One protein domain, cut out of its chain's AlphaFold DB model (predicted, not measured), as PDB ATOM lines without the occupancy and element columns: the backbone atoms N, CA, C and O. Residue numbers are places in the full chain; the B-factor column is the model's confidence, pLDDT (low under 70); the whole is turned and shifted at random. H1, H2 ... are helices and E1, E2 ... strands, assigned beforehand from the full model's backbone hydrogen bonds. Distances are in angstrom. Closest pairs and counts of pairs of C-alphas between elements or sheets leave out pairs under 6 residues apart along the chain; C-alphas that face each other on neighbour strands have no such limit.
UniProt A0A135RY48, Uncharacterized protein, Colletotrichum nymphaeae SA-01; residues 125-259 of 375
ATOM      1  N   CYS A 125      78.557 -32.804  36.359       95.31
ATOM      2  CA  CYS A 125      77.106 -32.782  36.229       95.31
ATOM      3  C   CYS A 125      76.457 -33.898  37.057       95.31
ATOM      4  O   CYS A 125      75.508 -33.647  37.801       95.31
ATOM      5  N   ASP A 126      76.977 -35.122  36.968       93.00
ATOM      6  CA  ASP A 126      76.438 -36.258  37.709       93.00
ATOM      7  C   ASP A 126      76.829 -36.225  39.194       93.00
ATOM      8  O   ASP A 126      76.009 -36.592  40.035       93.00
ATOM      9  N   LEU A 127      78.016 -35.719  39.542       94.06
ATOM     10  CA  LEU A 127      78.409 -35.462  40.931       94.06
ATOM     11  C   LEU A 127      77.429 -34.491  41.598       94.06
ATOM     12  O   LEU A 127      76.907 -34.789  42.667       94.06
ATOM     13  N   GLN A 128      77.079 -33.379  40.947       93.38
ATOM     14  CA  GLN A 128      76.099 -32.450  41.508       93.38
ATOM     15  C   GLN A 128      74.673 -33.026  41.504       93.38
ATOM     16  O   GLN A 128      73.942 -32.893  42.481       93.38
ATOM     17  N   GLN A 129      74.229 -33.636  40.399       90.44
ATOM     18  CA  GLN A 129      72.826 -34.046  40.249       90.44
ATOM     19  C   GLN A 129      72.471 -35.337  40.985       90.44
ATOM     20  O   GLN A 129      71.327 -35.484  41.414       90.44
ATOM     21  N   ILE A 130      73.402 -36.288  41.046       87.00
ATOM     22  CA  ILE A 130      73.196 -37.616  41.633       87.00
ATOM     23  C   ILE A 130      73.863 -37.687  42.999       87.00
ATOM     24  O   ILE A 130      73.247 -38.208  43.918       87.00
ATOM     25  N   GLY A 131      75.085 -37.162  43.126       86.75
ATOM     26  CA  GLY A 131      75.870 -37.202  44.362       86.75
ATOM     27  C   GLY A 131      75.583 -36.071  45.360       86.75
ATOM     28  O   GLY A 131      76.203 -36.041  46.413       86.75
ATOM     29  N   ASP A 132      74.701 -35.119  45.020       89.25
ATOM     30  CA  ASP A 132      74.395 -33.911  45.818       89.25
ATOM     31  C   ASP A 132      75.645 -33.123  46.260       89.25
ATOM     32  O   ASP A 132      75.648 -32.445  47.290       89.25
ATOM     33  N   PHE A 133      76.721 -33.202  45.466       92.62
ATOM     34  CA  PHE A 133      77.937 -32.437  45.711       92.62
ATOM     35  C   PHE A 133      77.681 -30.952  45.456       92.62
ATOM     36  O   PHE A 133      77.118 -30.555  44.430       92.62
ATOM     37  N   VAL A 134      78.167 -30.110  46.362       93.00
ATOM     38  CA  VAL A 134      78.260 -28.668  46.153       93.00
ATOM     39  C   VAL A 134      79.570 -28.394  45.429       93.00
ATOM     40  O   VAL A 134      80.645 -28.512  46.003       93.00
ATOM     41  N   ILE A 135      79.489 -28.056  44.146       95.06
ATOM     42  CA  ILE A 135      80.677 -27.709  43.366       95.06
ATOM     43  C   ILE A 135      81.008 -26.247  43.633       95.06
ATOM     44  O   ILE A 135      80.209 -25.365  43.309       95.06
ATOM     45  N   GLN A 136      82.185 -26.016  44.202       93.25
ATOM     46  CA  GLN A 136      82.722 -24.702  44.521       93.25
ATOM     47  C   GLN A 136      83.924 -24.417  43.607       93.25
ATOM     48  O   GLN A 136      84.902 -25.168  43.636       93.25
ATOM     49  N   PRO A 137      83.899 -23.354  42.787       93.12
ATOM     50  CA  PRO A 137      85.087 -22.920  42.064       93.12
ATOM     51  C   PRO A 137      86.163 -22.497  43.063       93.12
ATOM     52  O   PRO A 137      85.849 -21.869  44.077       93.12
ATOM     53  N   THR A 138      87.417 -22.842  42.787       90.06
ATOM     54  CA  THR A 138      88.567 -22.378  43.573       90.06
ATOM     55  C   THR A 138      89.608 -21.744  42.660       90.06
ATOM     56  O   THR A 138      89.876 -22.235  41.561       90.06
ATOM     57  N   ASP A 139      90.207 -20.655  43.132       87.88
ATOM     58  CA  ASP A 139      91.343 -19.985  42.489       87.88
ATOM     59  C   ASP A 139      92.688 -20.536  42.976       87.88
ATOM     60  O   ASP A 139      93.747 -20.056  42.560       87.88
ATOM     61  N   ASN A 140      92.630 -21.536  43.859       85.50
ATOM     62  CA  ASN A 140      93.764 -22.235  44.417       85.50
ATOM     63  C   ASN A 140      93.860 -23.628  43.791       85.50
ATOM     64  O   ASN A 140      93.036 -24.508  44.057       85.50
ATOM     65  N   ILE A 141      94.894 -23.859  42.983       88.50
ATOM     66  CA  ILE A 141      95.089 -25.165  42.353       88.50
ATOM     67  C   ILE A 141      95.254 -26.284  43.388       88.50
ATOM     68  O   ILE A 141      94.847 -27.411  43.138       88.50
ATOM     69  N   PHE A 142      95.768 -25.986  44.582       84.69
ATOM     70  CA  PHE A 142      95.955 -26.977  45.644       84.69
ATOM     71  C   PHE A 142      94.663 -27.427  46.293       84.69
ATOM     72  O   PHE A 142      94.657 -28.438  46.991       84.69
ATOM     73  N   GLU A 143      93.566 -26.721  46.059       88.19
ATOM     74  CA  GLU A 143      92.232 -27.155  46.454       88.19
ATOM     75  C   GLU A 143      91.520 -27.899  45.322       88.19
ATOM     76  O   GLU A 143      90.429 -28.415  45.534       88.19
ATOM     77  N   HIS A 144      92.124 -28.031  44.136       93.44
ATOM     78  CA  HIS A 144      91.530 -28.791  43.042       93.44
ATOM     79  C   HIS A 144      91.248 -30.239  43.480       93.44
ATOM     80  O   HIS A 144      92.127 -30.952  43.969       93.44
ATOM     81  N   LEU A 145      89.995 -30.666  43.328       94.38
ATOM     82  CA  LEU A 145      89.465 -31.968  43.750       94.38
ATOM     83  C   LEU A 145      89.472 -32.214  45.259       94.38
ATOM     84  O   LEU A 145      89.307 -33.352  45.698       94.38
ATOM     85  N   LEU A 146      89.656 -31.173  46.068       91.00
ATOM     86  CA  LEU A 146      89.506 -31.304  47.506       91.00
ATOM     87  C   LEU A 146      88.024 -31.488  47.839       91.00
ATOM     88  O   LEU A 146      87.174 -30.719  47.386       91.00
ATOM     89  N   VAL A 147      87.725 -32.499  48.649       91.19
ATOM     90  CA  VAL A 147      86.379 -32.754  49.167       91.19
ATOM     91  C   VAL A 147      86.351 -32.354  50.638       91.19
ATOM     92  O   VAL A 147      87.140 -32.867  51.430       91.19
ATOM     93  N   ARG A 148      85.456 -31.437  51.019       90.25
ATOM     94  CA  ARG A 148      85.239 -31.037  52.421       90.25
ATOM     95  C   ARG A 148      83.811 -31.341  52.862       90.25
ATOM     96  O   ARG A 148      82.859 -31.183  52.100       90.25
ATOM     97  N   ARG A 149      83.669 -31.745  54.125       86.56
ATOM     98  CA  ARG A 149      82.382 -31.866  54.822       86.56
ATOM     99  C   ARG A 149      82.178 -30.598  55.648       86.56
ATOM    100  O   ARG A 149      83.013 -30.296  56.496       86.56
ATOM    101  N   HIS A 150      81.107 -29.849  55.398       75.50
ATOM    102  CA  HIS A 150      80.770 -28.706  56.253       75.50
ATOM    103  C   HIS A 150      80.081 -29.193  57.529       75.50
ATOM    104  O   HIS A 150      79.201 -30.048  57.462       75.50
ATOM    105  N   LYS A 151      80.485 -28.639  58.679       65.94
ATOM    106  CA  LYS A 151      79.912 -28.971  59.994       65.94
ATOM    107  C   LYS A 151      78.487 -28.422  60.170       65.94
ATOM    108  O   LYS A 151      77.653 -29.116  60.732       65.94
ATOM    109  N   ASP A 152      78.199 -27.241  59.615       62.31
ATOM    110  CA  ASP A 152      76.959 -26.491  59.905       62.31
ATOM    111  C   ASP A 152      75.769 -26.805  58.991       62.31
ATOM    112  O   ASP A 152      74.640 -26.403  59.263       62.31
ATOM    113  N   ARG A 153      75.992 -27.501  57.872       54.97
ATOM    114  CA  ARG A 153      74.913 -27.965  56.995       54.97
ATOM    115  C   ARG A 153      75.073 -29.451  56.826       54.97
ATOM    116  O   ARG A 153      75.887 -29.901  56.020       54.97
ATOM    117  N   GLU A 154      74.306 -30.177  57.626       58.09
ATOM    118  CA  GLU A 154      74.246 -31.626  57.641       58.09
ATOM    119  C   GLU A 154      74.405 -32.195  56.226       58.09
ATOM    120  O   GLU A 154      73.583 -32.002  55.327       58.09
ATOM    121  N   THR A 155      75.502 -32.936  56.059       69.25
ATOM    122  CA  THR A 155      75.705 -34.019  55.092       69.25
ATOM    123  C   THR A 155      76.018 -33.688  53.622       69.25
ATOM    124  O   THR A 155      76.201 -34.634  52.852       69.25
ATOM    125  N   ARG A 156      76.128 -32.427  53.178       83.50
ATOM    126  CA  ARG A 156      76.572 -32.140  51.789       83.50
ATOM    127  C   ARG A 156      78.095 -32.073  51.663       83.50
ATOM    128  O   ARG A 156      78.768 -31.437  52.472       83.50
ATOM    129  N   LEU A 157      78.626 -32.719  50.626       90.69
ATOM    130  CA  LEU A 157      80.049 -32.694  50.292       90.69
ATOM    131  C   LEU A 157      80.337 -31.510  49.373       90.69
ATOM    132  O   LEU A 157      79.726 -31.395  48.312       90.69
ATOM    133  N   THR A 158      81.276 -30.650  49.758       92.75
ATOM    134  CA  THR A 158      81.757 -29.569  48.894       92.75
ATOM    135  C   THR A 158      82.977 -30.053  48.128       92.75
ATOM    136  O   THR A 158      83.967 -30.458  48.735       92.75
ATOM    137  N   LEU A 159      82.896 -30.013  46.801       95.25
ATOM    138  CA  LEU A 159      83.988 -30.318  45.886       95.25
ATOM    139  C   LEU A 159      84.561 -29.013  45.342       95.25
ATOM    140  O   LEU A 159      83.869 -28.277  44.638       95.25
ATOM    141  N   TYR A 160      85.833 -28.763  45.624       94.19
ATOM    142  CA  TYR A 160      86.549 -27.609  45.099       94.19
ATOM    143  C   TYR A 160      87.143 -27.933  43.725       94.19
ATOM    144  O   TYR A 160      87.818 -28.949  43.553       94.19
ATOM    145  N   VAL A 161      86.891 -27.091  42.721       95.56
ATOM    146  CA  VAL A 161      87.376 -27.312  41.348       95.56
ATOM    147  C   VAL A 161      88.026 -26.053  40.794       95.56
ATOM    148  O   VAL A 161      87.396 -25.011  40.638       95.56
ATOM    149  N   PHE A 162      89.310 -26.169  40.473       94.06
ATOM    150  CA  PHE A 162      90.062 -25.135  39.769       94.06
ATOM    151  C   PHE A 162      89.699 -25.092  38.277       94.06
ATOM    152  O   PHE A 162      90.088 -25.987  37.532       94.06
ATOM    153  N   PHE A 163      88.965 -24.069  37.829       94.44
ATOM    154  CA  PHE A 163      88.455 -23.984  36.449       94.44
ATOM    155  C   PHE A 163      89.326 -23.175  35.475       94.44
ATOM    156  O   PHE A 163      88.983 -23.101  34.298       94.44
ATOM    157  N   HIS A 164      90.444 -22.577  35.900       92.38
ATOM    158  CA  HIS A 164      91.215 -21.605  35.099       92.38
ATOM    159  C   HIS A 164      92.069 -22.224  33.977       92.38
ATOM    160  O   HIS A 164      93.296 -22.127  33.960       92.38
ATOM    161  N   VAL A 165      91.433 -22.841  32.982       93.12
ATOM    162  CA  VAL A 165      92.108 -23.552  31.881       93.12
ATOM    163  C   VAL A 165      93.006 -22.647  31.034       93.12
ATOM    164  O   VAL A 165      94.088 -23.066  30.622       93.12
ATOM    165  N   SER A 166      92.601 -21.407  30.759       91.38
ATOM    166  CA  SER A 166      93.418 -20.442  30.013       91.38
ATOM    167  C   SER A 166      94.713 -20.121  30.750       91.38
ATOM    168  O   SER A 166      95.745 -19.951  30.098       91.38
ATOM    169  N   ALA A 167      94.676 -20.067  32.084       88.50
ATOM    170  CA  ALA A 167      95.865 -19.888  32.907       88.50
ATOM    171  C   ALA A 167      96.788 -21.103  32.784       88.50
ATOM    172  O   ALA A 167      97.948 -20.946  32.408       88.50
ATOM    173  N   LEU A 168      96.248 -22.315  32.963       90.19
ATOM    174  CA  LEU A 168      97.006 -23.566  32.820       90.19
ATOM    175  C   LEU A 168      97.683 -23.670  31.444       90.19
ATOM    176  O   LEU A 168      98.864 -23.995  31.358       90.19
ATOM    177  N   LYS A 169      96.973 -23.325  30.361       90.38
ATOM    178  CA  LYS A 169      97.522 -23.341  28.992       90.38
ATOM    179  C   LYS A 169      98.650 -22.327  28.787       90.38
ATOM    180  O   LYS A 169      99.639 -22.652  28.136       90.38
ATOM    181  N   LYS A 170      98.527 -21.114  29.338       87.12
ATOM    182  CA  LYS A 170      99.595 -20.100  29.275       87.12
ATOM    183  C   LYS A 170     100.832 -20.544  30.058       87.12
ATOM    184  O   LYS A 170     101.943 -20.430  29.556       87.12
ATOM    185  N   LEU A 171     100.639 -21.111  31.245       84.19
ATOM    186  CA  LEU A 171     101.731 -21.608  32.086       84.19
ATOM    187  C   LEU A 171     102.439 -22.813  31.463       84.19
ATOM    188  O   LEU A 171     103.664 -22.916  31.548       84.19
ATOM    189  N   ARG A 172     101.680 -23.680  30.780       84.75
ATOM    190  CA  ARG A 172     102.224 -24.766  29.963       84.75
ATOM    191  C   ARG A 172     103.121 -24.222  28.853       84.75
ATOM    192  O   ARG A 172     104.234 -24.708  28.698       84.75
ATOM    193  N   TYR A 173     102.677 -23.197  28.120       83.94
ATOM    194  CA  TYR A 173     103.487 -22.564  27.069       83.94
ATOM    195  C   TYR A 173     104.811 -22.000  27.610       83.94
ATOM    196  O   TYR A 173     105.840 -22.077  26.946       83.94
ATOM    197  N   TRP A 174     104.818 -21.497  28.845       76.12
ATOM    198  CA  TRP A 174     106.026 -20.993  29.504       76.12
ATOM    199  C   TRP A 174     106.937 -22.083  30.093       76.12
ATOM    200  O   TRP A 174     107.937 -21.748  30.732       76.12
ATOM    201  N   ASN A 175     106.626 -23.376  29.903       68.44
ATOM    202  CA  ASN A 175     107.389 -24.505  30.457       68.44
ATOM    203  C   ASN A 175     107.718 -24.306  31.950       68.44
ATOM    204  O   ASN A 175     108.833 -24.564  32.426       68.44
ATOM    205  N   LEU A 176     106.756 -23.764  32.706       64.19
ATOM    206  CA  LEU A 176     106.949 -23.487  34.128       64.19
ATOM    207  C   LEU A 176     106.958 -24.768  34.964       64.19
ATOM    208  O   LEU A 176     107.640 -24.814  35.981       64.19
ATOM    209  N   THR A 177     106.299 -25.824  34.489       63.97
ATOM    210  CA  THR A 177     106.228 -27.125  35.160       63.97
ATOM    211  C   THR A 177     106.818 -28.206  34.258       63.97
ATOM    212  O   THR A 177     106.255 -28.501  33.206       63.97
ATOM    213  N   ARG A 178     107.938 -28.820  34.658       59.50
ATOM    214  CA  ARG A 178     108.591 -29.890  33.877       59.50
ATOM    215  C   ARG A 178     107.892 -31.250  33.973       59.50
ATOM    216  O   ARG A 178     108.186 -32.132  33.180       59.50
ATOM    217  N   ASN A 179     106.961 -31.423  34.909       70.94
ATOM    218  CA  ASN A 179     106.594 -32.764  35.367       70.94
ATOM    219  C   ASN A 179     105.196 -33.225  34.906       70.94
ATOM    220  O   ASN A 179     104.614 -34.110  35.524       70.94
ATOM    221  N   GLY A 180     104.605 -32.599  33.882       85.38
ATOM    222  CA  GLY A 180     103.275 -32.980  33.372       85.38
ATOM    223  C   GLY A 180     102.089 -32.622  34.284       85.38
ATOM    224  O   GLY A 180     100.949 -32.891  33.933       85.38
ATOM    225  N   PHE A 181     102.323 -31.964  35.424       86.62
ATOM    226  CA  PHE A 181     101.280 -31.580  36.386       86.62
ATOM    227  C   PHE A 181     100.150 -30.733  35.778       86.62
ATOM    228  O   PHE A 181      98.969 -30.998  36.010       86.62
ATOM    229  N   LEU A 182     100.493 -29.722  34.974       90.00
ATOM    230  CA  LEU A 182      99.487 -28.885  34.313       90.00
ATOM    231  C   LEU A 182      98.686 -29.685  33.283       90.00
ATOM    232  O   LEU A 182      97.479 -29.485  33.169       90.00
ATOM    233  N   ASP A 183      99.342 -30.594  32.561       91.31
ATOM    234  CA  ASP A 183      98.682 -31.457  31.582       91.31
ATOM    235  C   ASP A 183      97.718 -32.419  32.264       91.31
ATOM    236  O   ASP A 183      96.568 -32.527  31.841       91.31
ATOM    237  N   GLU A 184      98.137 -33.021  33.375       92.12
ATOM    238  CA  GLU A 184      97.271 -33.863  34.186       92.12
ATOM    239  C   GLU A 184      96.087 -33.068  34.749       92.12
ATOM    240  O   GLU A 184      94.960 -33.534  34.672       92.12
ATOM    241  N   THR A 185      96.298 -31.840  35.233       93.12
ATOM    242  CA  THR A 185      95.209 -30.975  35.730       93.12
ATOM    243  C   THR A 185      94.214 -30.604  34.622       93.12
ATOM    244  O   THR A 185      93.004 -30.538  34.828       93.12
ATOM    245  N   ILE A 186      94.698 -30.365  33.402       94.31
ATOM    246  CA  ILE A 186      93.818 -30.162  32.245       94.31
ATOM    247  C   ILE A 186      93.071 -31.465  31.918       94.31
ATOM    248  O   ILE A 186      91.886 -31.430  31.578       94.31
ATOM    249  N   GLN A 187      93.735 -32.614  32.040       94.06
ATOM    250  CA  GLN A 187      93.148 -33.926  31.795       94.06
ATOM    251  C   GLN A 187      92.096 -34.302  32.849       94.06
ATOM    252  O   GLN A 187      91.054 -34.838  32.475       94.06
ATOM    253  N   THR A 188      92.292 -33.978  34.132       95.12
ATOM    254  CA  THR A 188      91.284 -34.178  35.189       95.12
ATOM    255  C   THR A 188      90.050 -33.324  34.944       95.12
ATOM    256  O   THR A 188      88.926 -33.808  35.080       95.12
ATOM    257  N   LEU A 189      90.223 -32.076  34.503       95.75
ATOM    258  CA  LEU A 189      89.098 -31.238  34.092       95.75
ATOM    259  C   LEU A 189      88.360 -31.835  32.893       95.75
ATOM    260  O   LEU A 189      87.135 -31.892  32.911       95.75
ATOM    261  N   ALA A 190      89.079 -32.337  31.888       94.56
ATOM    262  CA  ALA A 190      88.468 -33.010  30.743       94.56
ATOM    263  C   ALA A 190      87.758 -34.324  31.138       94.56
ATOM    264  O   ALA A 190      86.760 -34.692  30.513       94.56
ATOM    265  N   LEU A 191      88.240 -35.021  32.174       95.00
ATOM    266  CA  LEU A 191      87.607 -36.219  32.739       95.00
ATOM    267  C   LEU A 191      86.259 -35.883  33.368       95.00
ATOM    268  O   LEU A 191      85.276 -36.574  33.104       95.00
ATOM    269  N   LEU A 192      86.209 -34.805  34.148       95.50
ATOM    270  CA  LEU A 192      85.010 -34.389  34.869       95.50
ATOM    271  C   LEU A 192      84.037 -33.563  34.005       95.50
ATOM    272  O   LEU A 192      82.841 -33.519  34.300       95.50
ATOM    273  N   LEU A 193      84.522 -32.938  32.927       94.88
ATOM    274  CA  LEU A 193      83.749 -32.201  31.920       94.88
ATOM    275  C   LEU A 193      83.994 -32.778  30.514       94.88
ATOM    276  O   LEU A 193      84.629 -32.136  29.672       94.88
ATOM    277  N   PRO A 194      83.496 -33.991  30.225       92.62
ATOM    278  CA  PRO A 194      83.751 -34.627  28.943       92.62
ATOM    279  C   PRO A 194      83.060 -33.874  27.801       92.62
ATOM    280  O   PRO A 194      81.843 -33.694  27.794       92.62
ATOM    281  N   ARG A 195      83.834 -33.512  26.771       90.44
ATOM    282  CA  ARG A 195      83.341 -32.806  25.574       90.44
ATOM    283  C   ARG A 195      82.234 -33.552  24.822       90.44
ATOM    284  O   ARG A 195      81.369 -32.926  24.222       90.44
ATOM    285  N   ASN A 196      82.259 -34.880  24.848       90.12
ATOM    286  CA  ASN A 196      81.293 -35.705  24.119       90.12
ATOM    287  C   ASN A 196      79.953 -35.853  24.864       90.12
ATOM    288  O   ASN A 196      79.044 -36.492  24.345       90.12
ATOM    289  N   ASP A 197      79.812 -35.278  26.063       92.31
ATOM    290  CA  ASP A 197      78.567 -35.311  26.827       92.31
ATOM    291  C   ASP A 197      77.831 -33.964  26.761       92.31
ATOM    292  O   ASP A 197      78.065 -33.042  27.550       92.31
ATOM    293  N   ALA A 198      76.874 -33.872  25.834       93.62
ATOM    294  CA  ALA A 198      76.029 -32.692  25.662       93.62
ATOM    295  C   ALA A 198      75.278 -32.299  26.949       93.62
ATOM    296  O   ALA A 198      75.033 -31.110  27.181       93.62
ATOM    297  N   LYS A 199      74.935 -33.270  27.812       93.81
ATOM    298  CA  LYS A 199      74.266 -33.004  29.093       93.81
ATOM    299  C   LYS A 199      75.204 -32.252  30.034       93.81
ATOM    300  O   LYS A 199      74.799 -31.228  30.588       93.81
ATOM    301  N   SER A 200      76.437 -32.733  30.200       93.81
ATOM    302  CA  SER A 200      77.449 -32.076  31.035       93.81
ATOM    303  C   SER A 200      77.820 -30.694  30.511       93.81
ATOM    304  O   SER A 200      77.898 -29.757  31.301       93.81
ATOM    305  N   LEU A 201      77.949 -30.519  29.193       94.69
ATOM    306  CA  LEU A 201      78.238 -29.209  28.599       94.69
ATOM    307  C   LEU A 201      77.105 -28.198  28.807       94.69
ATOM    308  O   LEU A 201      77.349 -27.058  29.208       94.69
ATOM    309  N   LYS A 202      75.851 -28.615  28.585       96.12
ATOM    310  CA  LYS A 202      74.677 -27.767  28.839       96.12
ATOM    311  C   LYS A 202      74.582 -27.393  30.317       96.12
ATOM    312  O   LYS A 202      74.309 -26.239  30.640       96.12
ATOM    313  N   TRP A 203      74.816 -28.357  31.207       96.19
ATOM    314  CA  TRP A 203      74.865 -28.113  32.646       96.19
ATOM    315  C   TRP A 203      75.961 -27.107  33.008       96.19
ATOM    316  O   TRP A 203      75.669 -26.149  33.718       96.19
ATOM    317  N   PHE A 204      77.174 -27.274  32.476       96.38
ATOM    318  CA  PHE A 204      78.306 -26.401  32.773       96.38
ATOM    319  C   PHE A 204      78.039 -24.963  32.326       96.38
ATOM    320  O   PHE A 204      78.263 -24.036  33.094       96.38
ATOM    321  N   LYS A 205      77.448 -24.765  31.139       95.75
ATOM    322  CA  LYS A 205      77.029 -23.433  30.676       95.75
ATOM    323  C   LYS A 205      76.067 -22.758  31.665       95.75
ATOM    324  O   LYS A 205      76.303 -21.626  32.074       95.75
ATOM    325  N   ILE A 206      75.020 -23.471  32.091       95.50
ATOM    326  CA  ILE A 206      74.046 -22.963  33.074       95.50
ATOM    327  C   ILE A 206      74.719 -22.697  34.426       95.50
ATOM    328  O   ILE A 206      74.379 -21.733  35.110       95.50
ATOM    329  N   TYR A 207      75.649 -23.559  34.834       95.06
ATOM    330  CA  TYR A 207      76.404 -23.409  36.072       95.06
ATOM    331  C   TYR A 207      77.260 -22.136  36.050       95.06
ATOM    332  O   TYR A 207      77.151 -21.338  36.979       95.06
ATOM    333  N   CYS A 208      78.010 -21.887  34.972       93.06
ATOM    334  CA  CYS A 208      78.780 -20.656  34.788       93.06
ATOM    335  C   CYS A 208      77.888 -19.412  34.845       93.06
ATOM    336  O   CYS A 208      78.203 -18.471  35.565       93.06
ATOM    337  N   GLU A 209      76.750 -19.414  34.144       92.50
ATOM    338  CA  GLU A 209      75.804 -18.288  34.158       92.50
ATOM    339  C   GLU A 209      75.246 -18.015  35.564       92.50
ATOM    340  O   GLU A 209      75.134 -16.863  35.982       92.50
ATOM    341  N   LYS A 210      74.901 -19.068  36.316       92.94
ATOM    342  CA  LYS A 210      74.416 -18.936  37.697       92.94
ATOM    343  C   LYS A 210      75.497 -18.427  38.638       92.94
ATOM    344  O   LYS A 210      75.210 -17.560  39.457       92.94
ATOM    345  N   PHE A 211      76.711 -18.957  38.515       90.50
ATOM    346  CA  PHE A 211      77.838 -18.526  39.330       90.50
ATOM    347  C   PHE A 211      78.171 -17.057  39.056       90.50
ATOM    348  O   PHE A 211      78.273 -16.276  39.996       90.50
ATOM    349  N   GLN A 212      78.209 -16.644  37.785       89.25
ATOM    350  CA  GLN A 212      78.453 -15.251  37.407       89.25
ATOM    351  C   GLN A 212      77.422 -14.294  38.016       89.25
ATOM    352  O   GLN A 212      77.782 -13.233  38.510       89.25
ATOM    353  N   ARG A 213      76.141 -14.684  38.044       89.69
ATOM    354  CA  ARG A 213      75.074 -13.894  38.687       89.69
ATOM    355  C   ARG A 213      75.191 -13.818  40.210       89.69
ATOM    356  O   ARG A 213      74.586 -12.936  40.803       89.69
ATOM    357  N   SER A 214      75.899 -14.757  40.836       87.88
ATOM    358  CA  SER A 214      76.120 -14.760  42.287       87.88
ATOM    359  C   SER A 214      77.316 -13.914  42.724       87.88
ATOM    360  O   SER A 214      77.479 -13.682  43.919       87.88
ATOM    361  N   LEU A 215      78.148 -13.459  41.782       85.94
ATOM    362  CA  LEU A 215      79.308 -12.632  42.091       85.94
ATOM    363  C   LEU A 215      78.900 -11.170  42.351       85.94
ATOM    364  O   LEU A 215      77.962 -10.680  41.720       85.94
ATOM    365  N   PRO A 216      79.624 -10.444  43.228       83.75
ATOM    366  CA  PRO A 216      79.321  -9.045  43.543       83.75
ATOM    367  C   PRO A 216      79.476  -8.094  42.352       83.75
ATOM    368  O   PRO A 216      78.837  -7.048  42.311       83.75
ATOM    369  N   SER A 217      80.344  -8.441  41.397       80.50
ATOM    370  CA  SER A 217      80.607  -7.642  40.201       80.50
ATOM    371  C   SER A 217      80.618  -8.527  38.952       80.50
ATOM    372  O   SER A 217      81.233  -9.598  38.977       80.50
ATOM    373  N   PRO A 218      79.998  -8.080  37.844       75.62
ATOM    374  CA  PRO A 218      79.998  -8.801  36.575       75.62
ATOM    375  C   PRO A 218      81.380  -8.860  35.906       75.62
ATOM    376  O   PRO A 218      81.563  -9.666  34.997       75.62
ATOM    377  N   GLU A 219      82.340  -8.040  36.336       72.25
ATOM    378  CA  GLU A 219      83.705  -8.012  35.789       72.25
ATOM    379  C   GLU A 219      84.601  -9.120  36.363       72.25
ATOM    380  O   GLU A 219      85.593  -9.515  35.744       72.25
ATOM    381  N   LEU A 220      84.242  -9.662  37.531       68.81
ATOM    382  CA  LEU A 220      84.924 -10.808  38.121       68.81
ATOM    383  C   LEU A 220      84.487 -12.066  37.369       68.81
ATOM    384  O   LEU A 220      83.353 -12.512  37.498       68.81
ATOM    385  N   ASN A 221      85.385 -12.661  36.590       68.31
ATOM    386  CA  ASN A 221      85.162 -13.981  36.003       68.31
ATOM    387  C   ASN A 221      85.834 -15.027  36.893       68.31
ATOM    388  O   ASN A 221      87.050 -15.200  36.846       68.31
ATOM    389  N   GLY A 222      85.052 -15.720  37.722       75.38
ATOM    390  CA  GLY A 222      85.587 -16.778  38.592       75.38
ATOM    391  C   GLY A 222      85.743 -18.143  37.912       75.38
ATOM    392  O   GLY A 222      86.430 -19.014  38.433       75.38
ATOM    393  N   ILE A 223      85.121 -18.351  36.745       89.75
ATOM    394  CA  ILE A 223      85.159 -19.623  36.012       89.75
ATOM    395  C   ILE A 223      85.551 -19.354  34.562       89.75
ATOM    396  O   ILE A 223      84.922 -18.535  33.895       89.75
ATOM    397  N   ASP A 224      86.545 -20.078  34.045       91.12
ATOM    398  CA  ASP A 224      86.903 -20.007  32.628       91.12
ATOM    399  C   ASP A 224      85.911 -20.822  31.771       91.12
ATOM    400  O   ASP A 224      85.863 -22.055  31.887       91.12
ATOM    401  N   PRO A 225      85.164 -20.194  30.841       90.56
ATOM    402  CA  PRO A 225      84.251 -20.903  29.944       90.56
ATOM    403  C   PRO A 225      84.951 -21.958  29.076       90.56
ATOM    404  O   PRO A 225      84.323 -22.931  28.651       90.56
ATOM    405  N   LYS A 226      86.260 -21.808  28.823       92.25
ATOM    406  CA  LYS A 226      87.042 -22.763  28.024       92.25
ATOM    407  C   LYS A 226      87.227 -24.114  28.706       92.25
ATOM    408  O   LYS A 226      87.626 -25.056  28.021       92.25
ATOM    409  N   ALA A 227      86.911 -24.246  29.996       91.25
ATOM    410  CA  ALA A 227      86.891 -25.544  30.665       91.25
ATOM    411  C   ALA A 227      85.884 -26.520  30.030       91.25
ATOM    412  O   ALA A 227      86.172 -27.708  29.928       91.25
ATOM    413  N   GLY A 228      84.764 -26.024  29.490       88.81
ATOM    414  CA  GLY A 228      83.811 -26.843  28.728       88.81
ATOM    415  C   GLY A 228      84.248 -27.153  27.290       88.81
ATOM    416  O   GLY A 228      83.583 -27.912  26.594       88.81
ATOM    417  N   LEU A 229      85.348 -26.564  26.815       90.69
ATOM    418  CA  LEU A 229      85.851 -26.711  25.441       90.69
ATOM    419  C   LEU A 229      87.140 -27.541  25.378       90.69
ATOM    420  O   LEU A 229      87.867 -27.503  24.381       90.69
ATOM    421  N   LEU A 230      87.457 -28.261  26.455       90.06
ATOM    422  CA  LEU A 230      88.620 -29.135  26.513       90.06
ATOM    423  C   LEU A 230      88.519 -30.275  25.493       90.06
ATOM    424  O   LEU A 230      87.435 -30.689  25.083       90.06
ATOM    425  N   LEU A 231      89.676 -30.762  25.047       85.31
ATOM    426  CA  LEU A 231      89.731 -31.919  24.159       85.31
ATOM    427  C   LEU A 231      89.257 -33.176  24.904       85.31
ATOM    428  O   LEU A 231      89.371 -33.230  26.131       85.31
ATOM    429  N   PRO A 232      88.729 -34.184  24.185       83.62
ATOM    430  CA  PRO A 232      88.409 -35.467  24.792       83.62
ATOM    431  C   PRO A 232      89.621 -36.029  25.532       83.62
ATOM    432  O   PRO A 232      90.757 -35.922  25.069       83.62
ATOM    433  N   VAL A 233      89.362 -36.628  26.690       81.75
ATOM    434  CA  VAL A 233      90.396 -37.262  27.506       81.75
ATOM    435  C   VAL A 233      91.078 -38.371  26.712       81.75
ATOM    436  O   VAL A 233      90.400 -39.269  26.217       81.75
ATOM    437  N   GLY A 234      92.411 -38.330  26.640       76.75
ATOM    438  CA  GLY A 234      93.205 -39.366  25.973       76.75
ATOM    439  C   GLY A 234      93.122 -40.727  26.671       76.75
ATOM    440  O   GLY A 234      93.135 -41.757  26.007       76.75
ATOM    441  N   SER A 235      92.980 -40.746  28.002       83.62
ATOM    442  CA  SER A 235      92.743 -41.972  28.766       83.62
ATOM    443  C   SER A 235      92.049 -41.740  30.116       83.62
ATOM    444  O   SER A 235      92.336 -40.787  30.844       83.62
ATOM    445  N   LYS A 236      91.125 -42.647  30.455       89.38
ATOM    446  CA  LYS A 236      90.377 -42.677  31.728       89.38
ATOM    447  C   LYS A 236      90.964 -43.651  32.750       89.38
ATOM    448  O   LYS A 236      90.318 -43.936  33.756       89.38
ATOM    449  N   ARG A 237      92.142 -44.215  32.480       91.81
ATOM    450  CA  ARG A 237      92.797 -45.140  33.409       91.81
ATOM    451  C   ARG A 237      93.382 -44.350  34.571       91.81
ATOM    452  O   ARG A 237      93.998 -43.310  34.363       91.81
ATOM    453  N   ALA A 238      93.217 -44.870  35.779       90.69
ATOM    454  CA  ALA A 238      93.709 -44.263  37.007       90.69
ATOM    455  C   ALA A 238      95.225 -44.000  36.964       90.69
ATOM    456  O   ALA A 238      95.674 -42.944  37.388       90.69
ATOM    457  N   LYS A 239      95.992 -44.916  36.359       89.50
ATOM    458  CA  LYS A 239      97.455 -44.820  36.222       89.50
ATOM    459  C   LYS A 239      97.968 -43.621  35.419       89.50
ATOM    460  O   LYS A 239      99.151 -43.325  35.484       89.50
ATOM    461  N   ASP A 240      97.109 -42.976  34.629       90.06
ATOM    462  CA  ASP A 240      97.500 -41.813  33.828       90.06
ATOM    463  C   ASP A 240      97.400 -40.500  34.635       90.06
ATOM    464  O   ASP A 240      97.714 -39.433  34.115       90.06
ATOM    465  N   TYR A 241      96.975 -40.581  35.903       90.81
ATOM    466  CA  TYR A 241      96.911 -39.469  36.845       90.81
ATOM    467  C   TYR A 241      97.906 -39.747  37.978       90.81
ATOM    468  O   TYR A 241      97.693 -40.647  38.779       90.81
ATOM    469  N   ASN A 242      99.016 -39.024  38.049       87.38
ATOM    470  CA  ASN A 242     100.026 -39.186  39.094       87.38
ATOM    471  C   ASN A 242      99.815 -38.203  40.251       87.38
ATOM    472  O   ASN A 242      99.998 -38.569  41.403       87.38
ATOM    473  N   TYR A 243      99.410 -36.964  39.968       86.56
ATOM    474  CA  TYR A 243      99.249 -35.911  40.976       86.56
ATOM    475  C   TYR A 243      97.879 -35.931  41.652       86.56
ATOM    476  O   TYR A 243      97.760 -35.670  42.849       86.56
ATOM    477  N   TRP A 244      96.831 -36.218  40.885       91.50
ATOM    478  CA  TRP A 244      95.445 -36.072  41.319       91.50
ATOM    479  C   TRP A 244      94.758 -37.392  41.644       91.50
ATOM    480  O   TRP A 244      93.637 -37.377  42.155       91.50
ATOM    481  N   LEU A 245      95.412 -38.530  41.402       90.69
ATOM    482  CA  LEU A 245      94.827 -39.856  41.595       90.69
ATOM    483  C   LEU A 245      94.256 -40.068  42.992       90.69
ATOM    484  O   LEU A 245      93.118 -40.510  43.102       90.69
ATOM    485  N   ALA A 246      94.997 -39.730  44.049       87.69
ATOM    486  CA  ALA A 246      94.517 -39.919  45.417       87.69
ATOM    487  C   ALA A 246      93.188 -39.184  45.660       87.69
ATOM    488  O   ALA A 246      92.237 -39.755  46.194       87.69
ATOM    489  N   ARG A 247      93.080 -37.938  45.185       91.56
ATOM    490  CA  ARG A 247      91.856 -37.135  45.317       91.56
ATOM    491  C   ARG A 247      90.737 -37.630  44.409       91.56
ATOM    492  O   ARG A 247      89.591 -37.657  44.841       91.56
ATOM    493  N   LEU A 248      91.056 -38.071  43.191       93.75
ATOM    494  CA  LEU A 248      90.085 -38.690  42.287       93.75
ATOM    495  C   LEU A 248      89.521 -39.993  42.865       93.75
ATOM    496  O   LEU A 248      88.319 -40.206  42.776       93.75
ATOM    497  N   MET A 249      90.353 -40.827  43.495       91.50
ATOM    498  CA  MET A 249      89.926 -42.054  44.179       91.50
ATOM    499  C   MET A 249      89.022 -41.748  45.372       91.50
ATOM    500  O   MET A 249      87.982 -42.385  45.527       91.50
ATOM    501  N   ILE A 250      89.372 -40.751  46.193       90.62
ATOM    502  CA  ILE A 250      88.514 -40.299  47.300       90.62
ATOM    503  C   ILE A 250      87.179 -39.785  46.757       90.62
ATOM    504  O   ILE A 250      86.125 -40.179  47.249       90.62
ATOM    505  N   LEU A 251      87.211 -38.945  45.722       93.81
ATOM    506  CA  LEU A 251      86.014 -38.384  45.106       93.81
ATOM    507  C   LEU A 251      85.121 -39.468  44.488       93.81
ATOM    508  O   LEU A 251      83.906 -39.437  44.671       93.81
ATOM    509  N   GLU A 252      85.702 -40.437  43.779       92.50
ATOM    510  CA  GLU A 252      84.968 -41.568  43.210       92.50
ATOM    511  C   GLU A 252      84.361 -42.439  44.313       92.50
ATOM    512  O   GLU A 252      83.174 -42.744  44.246       92.50
ATOM    513  N   LYS A 253      85.124 -42.757  45.365       91.50
ATOM    514  CA  LYS A 253      84.640 -43.518  46.523       91.50
ATOM    515  C   LYS A 253      83.476 -42.815  47.220       91.50
ATOM    516  O   LYS A 253      82.456 -43.442  47.489       91.50
ATOM    517  N   GLU A 254      83.599 -41.519  47.502       91.44
ATOM    518  CA  GLU A 254      82.520 -40.722  48.104       91.44
ATOM    519  C   GLU A 254      81.281 -40.687  47.201       91.44
ATOM    520  O   GLU A 254      80.150 -40.780  47.672       91.44
ATOM    521  N   TYR A 255      81.480 -40.634  45.886       91.06
ATOM    522  CA  TYR A 255      80.384 -40.660  44.931       91.06
ATOM    523  C   TYR A 255      79.716 -42.037  44.777       91.06
ATOM    524  O   TYR A 255      78.503 -42.111  44.590       91.06
ATOM    525  N   GLU A 256      80.470 -43.133  44.862       87.50
ATOM    526  CA  GLU A 256      79.934 -44.502  44.865       87.50
ATOM    527  C   GLU A 256      79.196 -44.838  46.170       87.50
ATOM    528  O   GLU A 256      78.193 -45.562  46.148       87.50
ATOM    529  N   ASN A 257      79.660 -44.277  47.290       85.69
ATOM    530  CA  ASN A 257      79.048 -44.428  48.610       85.69
ATOM    531  C   ASN A 257      77.802 -43.557  48.805       85.69
ATOM    532  O   ASN A 257      77.004 -43.832  49.700       85.69
ATOM    533  N   TYR A 258      77.614 -42.515  47.993       83.31
ATOM    534  CA  TYR A 258      76.488 -41.605  48.155       83.31
ATOM    535  C   TYR A 258      75.144 -42.290  47.855       83.31
ATOM    536  O   TYR A 258      74.888 -42.763  46.743       83.31
ATOM    537  N   SER A 259      74.244 -42.284  48.842       72.00
ATOM    538  CA  SER A 259      72.849 -42.696  48.669       72.00
ATOM    539  C   SER A 259      71.980 -41.502  48.253       72.00
ATOM    540  O   SER A 259      71.997 -40.471  48.931       72.00
TER     541      SER A 259
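What this domain is: This is residues 125 to 259 of the 375 residues of an uncharacterized protein of Colletotrichum nymphaeae SA-01 (UniProt A0A135RY48). A small three-stranded sheet has helix H6 packed on it, while the helical hairpin H2 and H3 extends from the sheet's end of the domain toward the far end of its longest axis. Short helix H5 sits between this hairpin and H4, the longest helix, and short H1 sits between H4 and the sheet. The printed part has 135 residues, with six named helices and three named strands that follow each other along the chain as H1, E1, E2, E3, H2, H3, H4, H5, H6; the sheet is mixed, in the order E1, E3, E2, and the class is mostly helix, with helices holding 61 and strands 12 of the 73 residues in named elements. The whole is compact, with a radius of gyration of the C-alphas of 14.9 A and spans of 43 by 38 by 30 A.

Where its parts are: Find C-alpha 125 at (77.106, -32.782, 36.229), where H1, residues 125 to 129, begins. Next come strands E1, residues 134 to 137, E2, residues 147 to 149, and E3, residues 157 to 161, which is 12.8 A long. H2, residues 165 to 173, runs 12.4 A, and H3, residues 181 to 192, runs 16.6 A. At C-alpha 198, (76.029, -32.692, 25.662), H4 begins and runs 24.5 A to residue 214. After H5, residues 225 to 229, look for H6, residues 245 to 257, 17.9 A long, ending at C-alpha 257, (79.048, -44.428, 48.610).

How they stand to each other: Start at the sheet, where E1 and E3 are parallel, with N 136 and O 159 2.9 A apart. E2 and E3 form an antiparallel hairpin, with N 148 and O 158 2.9 A apart. H6 is on this sheet, making two layers, a helix on one face of a sheet; its closest C-alphas to E2 are Leu 251 and Val 147, 7.0 A apart. H1 only grazes the sheet with residues 125 to 128, and it touches H4 at Cys 125 and Ser 200, C-alphas 5.3 A apart. H5, the hub, touches H4 at Gly 228 and Leu 201, C-alphas 6.1 A apart. It only just touches H2 and H3, with 3 pairs of C-alphas within 8 A each; Ala 227 is closest to Val 165 at 5.7 A and to Leu 189 at 7.0 A. H2 and H3 form a helical hairpin at a shallow tilt of 29 degrees, opposite ways, with the C-alphas of Leu 168 and Leu 182 closest at 6.1 A. H4 and H6 are apart. Every O i to N i+4 pair is within hydrogen-bond range in H1, H2, H3, H4 and H6; in H5 it is 0 of 1, beside 2 of 2 O i to N i+3 pairs.

The domain as a whole: The C-alphas farthest apart, those of Trp 174 and Ser 259, are 44.0 A apart. The printed part has no cut. Look along residues 230 to 244 for the long link, from H5 to H6. Residues 173 to 178 and 213 to 219 stand free. The model's pLDDT is under 70 at residues 151 to 155, 175 to 178 and 220 to 221.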